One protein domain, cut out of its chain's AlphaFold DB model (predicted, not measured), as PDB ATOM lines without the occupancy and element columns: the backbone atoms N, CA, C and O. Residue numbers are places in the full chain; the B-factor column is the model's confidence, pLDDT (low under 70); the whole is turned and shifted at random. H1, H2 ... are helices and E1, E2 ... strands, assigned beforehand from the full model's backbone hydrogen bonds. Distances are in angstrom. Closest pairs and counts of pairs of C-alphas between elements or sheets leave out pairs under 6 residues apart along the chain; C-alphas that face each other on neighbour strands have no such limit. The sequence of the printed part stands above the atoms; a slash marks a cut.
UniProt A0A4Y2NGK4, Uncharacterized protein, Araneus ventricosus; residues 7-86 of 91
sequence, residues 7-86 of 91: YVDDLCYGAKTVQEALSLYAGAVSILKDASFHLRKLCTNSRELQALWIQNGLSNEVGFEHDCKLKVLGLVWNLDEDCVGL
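This is residues 7 to 86 of the 91 residues of an uncharacterized protein of Araneus ventricosus (UniProt A0A4Y2NGK4). A V of two helices, H1 and H2, meeting at H1's first residues, lies toward one end, and a small three-strand sheet lies at the other, with the link of residues 35 to 46 running between. The 80 printed residues hold H1, H2, H3, E1, E2, E3 in chain order; the class is mixed, the sheet an antiparallel meander, each strand the neighbour of the one before. The whole is compact, radius of gyration of the C-alphas 12.5 A, spanning 35 by 28 by 23 A.

H1, residues 18 to 34, 24.3 A long, begins at C-alpha (134.987, 138.584, 228.456). H2 is 47 to 55, 12.3 A; H3 59 to 62; E1 69 to 72; E2 75 to 78; E3 83 to 85, ending at C-alpha (146.942, 119.531, 220.561).

H1, with residues 18 to 22 alone, touches H2 at a steep tilt of 48 degrees, the same way; the closest C-alphas, Val 18 and Leu 49, are 5.8 A apart. H3 is close to H2 but not clearly touching, C-alphas 53 and 59 being 6.0 A apart. No helix is on the sheet. Hairpin E1 and E2 has N 72 and O 75 at 2.9 A; hairpin E2 and E3, N 85 and O 76 at 2.8 A. In H1 and H2 every O i to N i+4 pair is within hydrogen-bond range; H3 is too short for one.

The C-alphas farthest apart, Asp 34 and Leu 86, are 35.2 A apart. The printed part has no cut. The link H1 to H2 is long. Residues 59 to 69 have pLDDT under 70.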
ATOM      1  N   TYR A   7     128.531 118.972 221.903       87.12
ATOM      2  CA  TYR A   7     128.825 117.620 221.453       87.12
ATOM      3  C   TYR A   7     128.501 116.640 222.576       87.12
ATOM      4  O   TYR A   7     129.276 116.477 223.513       87.12
ATOM      5  N   VAL A   8     127.348 115.975 222.472       86.75
ATOM      6  CA  VAL A   8     126.823 115.084 223.519       86.75
ATOM      7  C   VAL A   8     126.730 115.831 224.860       86.75
ATOM      8  O   VAL A   8     125.830 116.653 225.020       86.75
ATOM      9  N   ASP A   9     127.632 115.571 225.803       86.31
ATOM     10  CA  ASP A   9     127.703 116.184 227.128       86.31
ATOM     11  C   ASP A   9     128.718 117.337 227.229       86.31
ATOM     12  O   ASP A   9     128.677 118.096 228.200       86.31
ATOM     13  N   ASP A  10     129.570 117.523 226.217       86.75
ATOM     14  CA  ASP A  10     130.566 118.593 226.171       86.75
ATOM     15  C   ASP A  10     129.990 119.864 225.529       86.75
ATOM     16  O   ASP A  10     129.571 119.866 224.369       86.75
ATOM     17  N   LEU A  11     130.026 120.982 226.261       89.12
ATOM     18  CA  LEU A  11     129.717 122.318 225.744       89.12
ATOM     19  C   LEU A  11     131.009 123.136 225.622       89.12
ATOM     20  O   LEU A  11     131.605 123.514 226.629       89.12
ATOM     21  N   CYS A  12     131.414 123.455 224.393       89.12
ATOM     22  CA  CYS A  12     132.590 124.272 224.103       89.12
ATOM     23  C   CYS A  12     132.194 125.479 223.247       89.12
ATOM     24  O   CYS A  12     131.722 125.332 222.122       89.12
ATOM     25  N   TYR A  13     132.377 126.688 223.781       88.25
ATOM     26  CA  TYR A  13     132.015 127.928 223.096       88.25
ATOM     27  C   TYR A  13     133.028 129.036 223.398       88.25
ATOM     28  O   TYR A  13     133.544 129.120 224.510       88.25
ATOM     29  N   GLY A  14     133.272 129.912 222.421       89.38
ATOM     30  CA  GLY A  14     134.151 131.077 222.553       89.38
ATOM     31  C   GLY A  14     133.426 132.388 222.251       89.38
ATOM     32  O   GLY A  14     132.463 132.417 221.487       89.38
ATOM     33  N   ALA A  15     133.896 133.491 222.828       91.75
ATOM     34  CA  ALA A  15     133.357 134.830 222.584       91.75
ATOM     35  C   ALA A  15     134.481 135.830 222.296       91.75
ATOM     36  O   ALA A  15     135.643 135.566 222.596       91.75
ATOM     37  N   LYS A  16     134.140 136.990 221.721       93.12
ATOM     38  CA  LYS A  16     135.135 138.018 221.373       93.12
ATOM     39  C   LYS A  16     135.532 138.872 222.571       93.12
ATOM     40  O   LYS A  16     136.605 139.468 222.565       93.12
ATOM     41  N   THR A  17     134.663 138.955 223.576       95.06
ATOM     42  CA  THR A  17     134.907 139.718 224.802       95.06
ATOM     43  C   THR A  17     134.594 138.884 226.039       95.06
ATOM     44  O   THR A  17     133.757 137.978 226.006       95.06
ATOM     45  N   VAL A  18     135.236 139.225 227.157       94.69
ATOM     46  CA  VAL A  18     134.987 138.584 228.456       94.69
ATOM     47  C   VAL A  18     133.536 138.775 228.900       94.69
ATOM     48  O   VAL A  18     132.921 137.838 229.402       94.69
ATOM     49  N   GLN A  19     132.956 139.952 228.655       93.19
ATOM     50  CA  GLN A  19     131.570 140.231 229.022       93.19
ATOM     51  C   GLN A  19     130.580 139.377 228.221       93.19
ATOM     52  O   GLN A  19     129.654 138.810 228.799       93.19
ATOM     53  N   GLU A  20     130.793 139.237 226.908       94.12
ATOM     54  CA  GLU A  20     129.990 138.330 226.082       94.12
ATOM     55  C   GLU A  20     130.126 136.885 226.569       94.12
ATOM     56  O   GLU A  20     129.114 136.206 226.724       94.12
ATOM     57  N   ALA A  21     131.349 136.426 226.861       92.75
ATOM     58  CA  ALA A  21     131.592 135.082 227.387       92.75
ATOM     59  C   ALA A  21     130.863 134.846 228.719       92.75
ATOM     60  O   ALA A  21     130.263 133.790 228.919       92.75
ATOM     61  N   LEU A  22     130.862 135.839 229.613       91.12
ATOM     62  CA  LEU A  22     130.151 135.777 230.887       91.12
ATOM     63  C   LEU A  22     128.632 135.691 230.690       91.12
ATOM     64  O   LEU A  22     127.978 134.865 231.327       91.12
ATOM     65  N   SER A  23     128.064 136.508 229.797       91.62
ATOM     66  CA  SER A  23     126.633 136.463 229.478       91.62
ATOM     67  C   SER A  23     126.223 135.139 228.831       91.62
ATOM     68  O   SER A  23     125.197 134.569 229.200       91.62
ATOM     69  N   LEU A  24     127.038 134.622 227.909       90.06
ATOM     70  CA  LEU A  24     126.828 133.318 227.277       90.06
ATOM     71  C   LEU A  24     126.847 132.193 228.305       90.06
ATOM     72  O   LEU A  24     125.968 131.335 228.296       90.06
ATOM     73  N   TYR A  25     127.819 132.230 229.213       88.19
ATOM     74  CA  TYR A  25     127.934 131.275 230.298       88.19
ATOM     75  C   TYR A  25     126.693 131.282 231.203       88.19
ATOM     76  O   TYR A  25     126.075 130.238 231.409       88.19
ATOM     77  N   ALA A  26     126.288 132.455 231.699       88.00
ATOM     78  CA  ALA A  26     125.116 132.582 232.563       88.00
ATOM     79  C   ALA A  26     123.835 132.093 231.862       88.00
ATOM     80  O   ALA A  26     123.031 131.376 232.460       88.00
ATOM     81  N   GLY A  27     123.681 132.415 230.573       89.69
ATOM     82  CA  GLY A  27     122.582 131.916 229.750       89.69
ATOM     83  C   GLY A  27     122.602 130.394 229.593       89.69
ATOM     84  O   GLY A  27     121.572 129.751 229.777       89.69
ATOM     85  N   ALA A  28     123.767 129.805 229.308       89.25
ATOM     86  CA  ALA A  28     123.919 128.359 229.165       89.25
ATOM     87  C   ALA A  28     123.583 127.609 230.462       89.25
ATOM     88  O   ALA A  28     122.838 126.633 230.417       89.25
ATOM     89  N   VAL A  29     124.074 128.090 231.612       87.81
ATOM     90  CA  VAL A  29     123.744 127.519 232.928       87.81
ATOM     91  C   VAL A  29     122.244 127.574 233.177       87.81
ATOM     92  O   VAL A  29     121.672 126.553 233.542       87.81
ATOM     93  N   SER A  30     121.603 128.726 232.958       88.75
ATOM     94  CA  SER A  30     120.161 128.877 233.181       88.75
ATOM     95  C   SER A  30     119.356 127.909 232.315       88.75
ATOM     96  O   SER A  30     118.568 127.132 232.839       88.75
ATOM     97  N   ILE A  31     119.602 127.904 231.000       90.62
ATOM     98  CA  ILE A  31     118.850 127.081 230.042       90.62
ATOM     99  C   ILE A  31     119.017 125.590 230.342       90.62
ATOM    100  O   ILE A  31     118.044 124.836 230.325       90.62
ATOM    101  N   LEU A  32     120.248 125.145 230.608       89.50
ATOM    102  CA  LEU A  32     120.512 123.735 230.878       89.50
ATOM    103  C   LEU A  32     119.945 123.317 232.237       89.50
ATOM    104  O   LEU A  32     119.322 122.259 232.316       89.50
ATOM    105  N   LYS A  33     120.057 124.162 233.269       89.62
ATOM    106  CA  LYS A  33     119.476 123.904 234.595       89.62
ATOM    107  C   LYS A  33     117.955 123.775 234.526       89.62
ATOM    108  O   LYS A  33     117.411 122.842 235.112       89.62
ATOM    109  N   ASP A  34     117.287 124.629 233.750       92.75
ATOM    110  CA  ASP A  34     115.838 124.552 233.514       92.75
ATOM    111  C   ASP A  34     115.438 123.231 232.835       92.75
ATOM    112  O   ASP A  34     114.394 122.650 233.133       92.75
ATOM    113  N   ALA A  35     116.309 122.694 231.977       91.38
ATOM    114  CA  ALA A  35     116.158 121.382 231.354       91.38
ATOM    115  C   ALA A  35     116.662 120.211 232.230       91.38
ATOM    116  O   ALA A  35     116.769 119.085 231.750       91.38
ATOM    117  N   SER A  36     116.954 120.447 233.516       90.88
ATOM    118  CA  SER A  36     117.529 119.480 234.472       90.88
ATOM    119  C   SER A  36     118.950 118.987 234.147       90.88
ATOM    120  O   SER A  36     119.437 118.035 234.764       90.88
ATOM    121  N   PHE A  37     119.659 119.659 233.240       88.75
ATOM    122  CA  PHE A  37     121.073 119.430 232.947       88.75
ATOM    123  C   PHE A  37     121.951 120.373 233.770       88.75
ATOM    124  O   PHE A  37     121.934 121.589 233.612       88.75
ATOM    125  N   HIS A  38     122.776 119.798 234.637       87.06
ATOM    126  CA  HIS A  38     123.728 120.569 235.429       87.06
ATOM    127  C   HIS A  38     125.077 120.568 234.716       87.06
ATOM    128  O   HIS A  38     125.726 119.522 234.622       87.06
ATOM    129  N   LEU A  39     125.497 121.737 234.223       85.00
ATOM    130  CA  LEU A  39     126.873 121.927 233.771       85.00
ATOM    131  C   LEU A  39     127.822 121.619 234.930       85.00
ATOM    132  O   LEU A  39     127.500 121.893 236.087       85.00
ATOM    133  N   ARG A  40     128.974 121.022 234.617       82.94
ATOM    134  CA  ARG A  40     130.040 120.701 235.573       82.94
ATOM    135  C   ARG A  40     131.406 120.877 234.921       82.94
ATOM    136  O   ARG A  40     131.493 120.810 233.700       82.94
ATOM    137  N   LYS A  41     132.462 121.019 235.732       80.25
ATOM    138  CA  LYS A  41     133.870 121.016 235.281       80.25
ATOM    139  C   LYS A  41     134.183 122.108 234.255       80.25
ATOM    140  O   LYS A  41     134.813 121.862 233.229       80.25
ATOM    141  N   LEU A  42     133.735 123.328 234.524       82.88
ATOM    142  CA  LEU A  42     134.028 124.433 233.617       82.88
ATOM    143  C   LEU A  42     135.510 124.776 233.632       82.88
ATOM    144  O   LEU A  42     136.173 124.735 234.672       82.88
ATOM    145  N   CYS A  43     135.972 125.218 232.474       85.38
ATOM    146  CA  CYS A  43     137.297 125.767 232.269       85.38
ATOM    147  C   CYS A  43     137.232 126.937 231.283       85.38
ATOM    148  O   CYS A  43     136.288 127.077 230.505       85.38
ATOM    149  N   THR A  44     138.229 127.812 231.357       88.50
ATOM    150  CA  THR A  44     138.410 128.947 230.451       88.50
ATOM    151  C   THR A  44     139.892 129.284 230.373       88.50
ATOM    152  O   THR A  44     140.611 129.145 231.363       88.50
ATOM    153  N   ASN A  45     140.350 129.737 229.208       90.38
ATOM    154  CA  ASN A  45     141.689 130.297 229.025       90.38
ATOM    155  C   ASN A  45     141.809 131.726 229.592       90.38
ATOM    156  O   ASN A  45     142.910 132.228 229.817       90.38
ATOM    157  N   SER A  46     140.686 132.400 229.857       91.19
ATOM    158  CA  SER A  46     140.680 133.764 230.383       91.19
ATOM    159  C   SER A  46     140.685 133.786 231.912       91.19
ATOM    160  O   SER A  46     139.681 133.498 232.568       91.19
ATOM    161  N   ARG A  47     141.808 134.228 232.493       89.62
ATOM    162  CA  ARG A  47     141.929 134.469 233.945       89.62
ATOM    163  C   ARG A  47     140.939 135.521 234.446       89.62
ATOM    164  O   ARG A  47     140.439 135.409 235.562       89.62
ATOM    165  N   GLU A  48     140.640 136.524 233.623       93.75
ATOM    166  CA  GLU A  48     139.647 137.556 233.934       93.75
ATOM    167  C   GLU A  48     138.242 136.953 234.032       93.75
ATOM    168  O   GLU A  48     137.540 137.172 235.019       93.75
ATOM    169  N   LEU A  49     137.854 136.121 233.058       91.38
ATOM    170  CA  LEU A  49     136.560 135.444 233.081       91.38
ATOM    171  C   LEU A  49     136.443 134.493 234.277       91.38
ATOM    172  O   LEU A  49     135.408 134.460 234.940       91.38
ATOM    173  N   GLN A  50     137.513 133.761 234.591       88.81
ATOM    174  CA  GLN A  50     137.556 132.889 235.763       88.81
ATOM    175  C   GLN A  50     137.354 133.679 237.065       88.81
ATOM    176  O   GLN A  50     136.572 133.266 237.924       88.81
ATOM    177  N   ALA A  51     138.014 134.833 237.208       89.69
ATOM    178  CA  ALA A  51     137.827 135.707 238.362       89.69
ATOM    179  C   ALA A  51     136.379 136.211 238.462       89.69
ATOM    180  O   ALA A  51     135.799 136.193 239.549       89.69
ATOM    181  N   LEU A  52     135.767 136.588 237.335       91.06
ATOM    182  CA  LEU A  52     134.364 136.999 237.291       91.06
ATOM    183  C   LEU A  52     133.421 135.861 237.684       91.06
ATOM    184  O   LEU A  52     132.477 136.102 238.433       91.06
ATOM    185  N   TRP A  53     133.665 134.622 237.255       87.31
ATOM    186  CA  TRP A  53     132.847 133.488 237.690       87.31
ATOM    187  C   TRP A  53     132.885 133.297 239.208       87.31
ATOM    188  O   TRP A  53     131.837 133.097 239.824       87.31
ATOM    189  N   ILE A  54     134.067 133.409 239.820       84.75
ATOM    190  CA  ILE A  54     134.230 133.324 241.279       84.75
ATOM    191  C   ILE A  54     133.489 134.475 241.969       84.75
ATOM    192  O   ILE A  54     132.712 134.240 242.892       84.75
ATOM    193  N   GLN A  55     133.677 135.712 241.501       88.25
ATOM    194  CA  GLN A  55     133.029 136.896 242.076       88.25
ATOM    195  C   GLN A  55     131.500 136.833 242.003       88.25
ATOM    196  O   GLN A  55     130.822 137.266 242.930       88.25
ATOM    197  N   ASN A  56     130.955 136.267 240.925       84.12
ATOM    198  CA  ASN A  56     129.515 136.107 240.733       84.12
ATOM    199  C   ASN A  56     128.948 134.847 241.425       84.12
ATOM    200  O   ASN A  56     127.781 134.520 241.230       84.12
ATOM    201  N   GLY A  57     129.751 134.118 242.213       78.31
ATOM    202  CA  GLY A  57     129.311 132.920 242.940       78.31
ATOM    203  C   GLY A  57     129.024 131.706 242.049       78.31
ATOM    204  O   GLY A  57     128.506 130.695 242.522       78.31
ATOM    205  N   LEU A  58     129.400 131.772 240.771       75.75
ATOM    206  CA  LEU A  58     129.183 130.715 239.780       75.75
ATOM    207  C   LEU A  58     130.119 129.513 240.003       75.75
ATOM    208  O   LEU A  58     129.911 128.439 239.443       75.75
ATOM    209  N   SER A  59     131.126 129.686 240.859       64.50
ATOM    210  CA  SER A  59     132.113 128.682 241.253       64.50
ATOM    211  C   SER A  59     131.547 127.506 242.039       64.50
ATOM    212  O   SER A  59     132.009 126.376 241.883       64.50
ATOM    213  N   ASN A  60     130.549 127.767 242.881       58.06
ATOM    214  CA  ASN A  60     130.049 126.787 243.840       58.06
ATOM    215  C   ASN A  60     129.032 125.826 243.218       58.06
ATOM    216  O   ASN A  60     128.874 124.714 243.715       58.06
ATOM    217  N   GLU A  61     128.362 126.231 242.134       55.03
ATOM    218  CA  GLU A  61     127.352 125.396 241.475       55.03
ATOM    219  C   GLU A  61     127.952 124.426 240.452       55.03
ATOM    220  O   GLU A  61     127.355 123.385 240.183       55.03
ATOM    221  N   VAL A  62     129.123 124.744 239.885       59.47
ATOM    222  CA  VAL A  62     129.575 124.082 238.655       59.47
ATOM    223  C   VAL A  62     130.904 123.326 238.793       59.47
ATOM    224  O   VAL A  62     131.144 122.352 238.079       59.47
ATOM    225  N   GLY A  63     131.748 123.677 239.765       59.94
ATOM    226  CA  GLY A  63     133.064 123.060 239.932       59.94
ATOM    227  C   GLY A  63     134.022 123.438 238.797       59.94
ATOM    228  O   GLY A  63     133.718 123.291 237.612       59.94
ATOM    229  N   PHE A  64     135.202 123.931 239.159       66.81
ATOM    230  CA  PHE A  64     136.236 124.294 238.195       66.81
ATOM    231  C   PHE A  64     137.307 123.221 238.124       66.81
ATOM    232  O   PHE A  64     137.771 122.740 239.160       66.81
ATOM    233  N   GLU A  65     137.739 122.889 236.910       65.62
ATOM    234  CA  GLU A  65     139.005 122.185 236.734       65.62
ATOM    235  C   GLU A  65     140.128 123.208 236.534       65.62
ATOM    236  O   GLU A  65     140.079 124.062 235.652       65.62
ATOM    237  N   HIS A  66     141.131 123.126 237.409       59.12
ATOM    238  CA  HIS A  66     142.331 123.967 237.384       59.12
ATOM    239  C   HIS A  66     143.510 123.306 236.659       59.12
ATOM    240  O   HIS A  66     144.598 123.878 236.630       59.12
ATOM    241  N   ASP A  67     143.329 122.098 236.119       58.25
ATOM    242  CA  ASP A  67     144.430 121.382 235.488       58.25
ATOM    243  C   ASP A  67     144.745 122.001 234.118       58.25
ATOM    244  O   ASP A  67     143.866 122.170 233.272       58.25
ATOM    245  N   CYS A  68     146.011 122.350 233.892       52.59
ATOM    246  CA  CYS A  68     146.470 123.053 232.688       52.59
ATOM    247  C   CYS A  68     146.442 122.182 231.418       52.59
ATOM    248  O   CYS A  68     146.775 122.653 230.330       52.59
ATOM    249  N   LYS A  69     146.050 120.908 231.547       61.28
ATOM    250  CA  LYS A  69     145.900 119.942 230.454       61.28
ATOM    251  C   LYS A  69     144.526 119.287 230.505       61.28
ATOM    252  O   LYS A  69     144.400 118.088 230.755       61.28
ATOM    253  N   LEU A  70     143.498 120.083 230.242       73.50
ATOM    254  CA  LEU A  70     142.140 119.575 230.119       73.50
ATOM    255  C   LEU A  70     141.978 118.836 228.785       73.50
ATOM    256  O   LEU A  70     142.536 119.241 227.761       73.50
ATOM    257  N   LYS A  71     141.233 117.728 228.792       76.62
ATOM    258  CA  LYS A  71     140.865 117.036 227.555       76.62
ATOM    259  C   LYS A  71     139.507 117.523 227.076       76.62
ATOM    260  O   LYS A  71     138.515 117.255 227.739       76.62
ATOM    261  N   VAL A  72     139.470 118.177 225.921       80.38
ATOM    262  CA  VAL A  72     138.236 118.598 225.247       80.38
ATOM    263  C   VAL A  72     138.075 117.727 224.010       80.38
ATOM    264  O   VAL A  72     138.958 117.717 223.153       80.38
ATOM    265  N   LEU A  73     136.992 116.946 223.925       84.12
ATOM    266  CA  LEU A  73     136.714 116.064 222.779       84.12
ATOM    267  C   LEU A  73     137.867 115.090 222.440       84.12
ATOM    268  O   LEU A  73     138.128 114.772 221.282       84.12
ATOM    269  N   GLY A  74     138.606 114.633 223.457       83.62
ATOM    270  CA  GLY A  74     139.775 113.757 223.292       83.62
ATOM    271  C   GLY A  74     141.072 114.464 222.872       83.62
ATOM    272  O   GLY A  74     142.122 113.817 222.833       83.62
ATOM    273  N   LEU A  75     141.031 115.775 222.624       87.81
ATOM    274  CA  LEU A  75     142.191 116.629 222.363       87.81
ATOM    275  C   LEU A  75     142.703 117.244 223.663       87.81
ATOM    276  O   LEU A  75     141.931 117.467 224.589       87.81
ATOM    277  N   VAL A  76     143.999 117.536 223.740       88.19
ATOM    278  CA  VAL A  76     144.575 118.254 224.885       88.19
ATOM    279  C   VAL A  76     144.452 119.747 224.621       88.19
ATOM    280  O   VAL A  76     145.000 120.231 223.634       88.19
ATOM    281  N   TRP A  77     143.761 120.476 225.491       87.44
ATOM    282  CA  TRP A  77     143.687 121.931 225.425       87.44
ATOM    283  C   TRP A  77     144.735 122.546 226.351       87.44
ATOM    284  O   TRP A  77     144.747 122.280 227.555       87.44
ATOM    285  N   ASN A  78     145.631 123.346 225.775       86.56
ATOM    286  CA  ASN A  78     146.538 124.204 226.519       86.56
ATOM    287  C   ASN A  78     145.855 125.559 226.736       86.56
ATOM    288  O   ASN A  78     145.685 126.326 225.789       86.56
ATOM    289  N   LEU A  79     145.477 125.827 227.985       84.69
ATOM    290  CA  LEU A  79     144.770 127.046 228.376       84.69
ATOM    291  C   LEU A  79     145.651 128.298 228.292       84.69
ATOM    292  O   LEU A  79     145.128 129.372 228.020       84.69
ATOM    293  N   ASP A  80     146.963 128.180 228.516       85.25
ATOM    294  CA  ASP A  80     147.865 129.337 228.522       85.25
ATOM    295  C   ASP A  80     148.129 129.851 227.097       85.25
ATOM    296  O   ASP A  80     148.154 131.055 226.862       85.25
ATOM    297  N   GLU A  81     148.284 128.932 226.142       88.06
ATOM    298  CA  GLU A  81     148.553 129.244 224.727       88.06
ATOM    299  C   GLU A  81     147.281 129.286 223.863       88.06
ATOM    300  O   GLU A  81     147.359 129.514 222.657       88.06
ATOM    301  N   ASP A  82     146.123 128.995 224.459       88.12
ATOM    302  CA  ASP A  82     144.829 128.841 223.786       88.12
ATOM    303  C   ASP A  82     144.892 127.974 222.514       88.12
ATOM    304  O   ASP A  82     144.439 128.348 221.431       88.12
ATOM    305  N   CYS A  83     145.504 126.793 222.631       88.19
ATOM    306  CA  CYS A  83     145.671 125.881 221.503       88.19
ATOM    307  C   CYS A  83     145.286 124.440 221.844       88.19
ATOM    308  O   CYS A  83     145.514 123.943 222.950       88.19
ATOM    309  N   VAL A  84     144.699 123.750 220.863       87.38
ATOM    310  CA  VAL A  84     144.369 122.325 220.955       87.38
ATOM    311  C   VAL A  84     145.456 121.484 220.293       87.38
ATOM    312  O   VAL A  84     145.899 121.765 219.181       87.38
ATOM    313  N   GLY A  85     145.891 120.441 220.991       85.50
ATOM    314  CA  GLY A  85     146.942 119.531 220.561       85.50
ATOM    315  C   GLY A  85     146.479 118.078 220.526       85.50
ATOM    316  O   GLY A  85     145.666 117.630 221.339       85.50
ATOM    317  N   LEU A  86     147.050 117.315 219.596       82.19
ATOM    318  CA  LEU A  86     146.906 115.864 219.539       82.19
ATOM    319  C   LEU A  86     148.000 115.213 220.388       82.19
ATOM    320  O   LEU A  86     149.190 115.399 220.133       82.19
TER     321      LEU A  86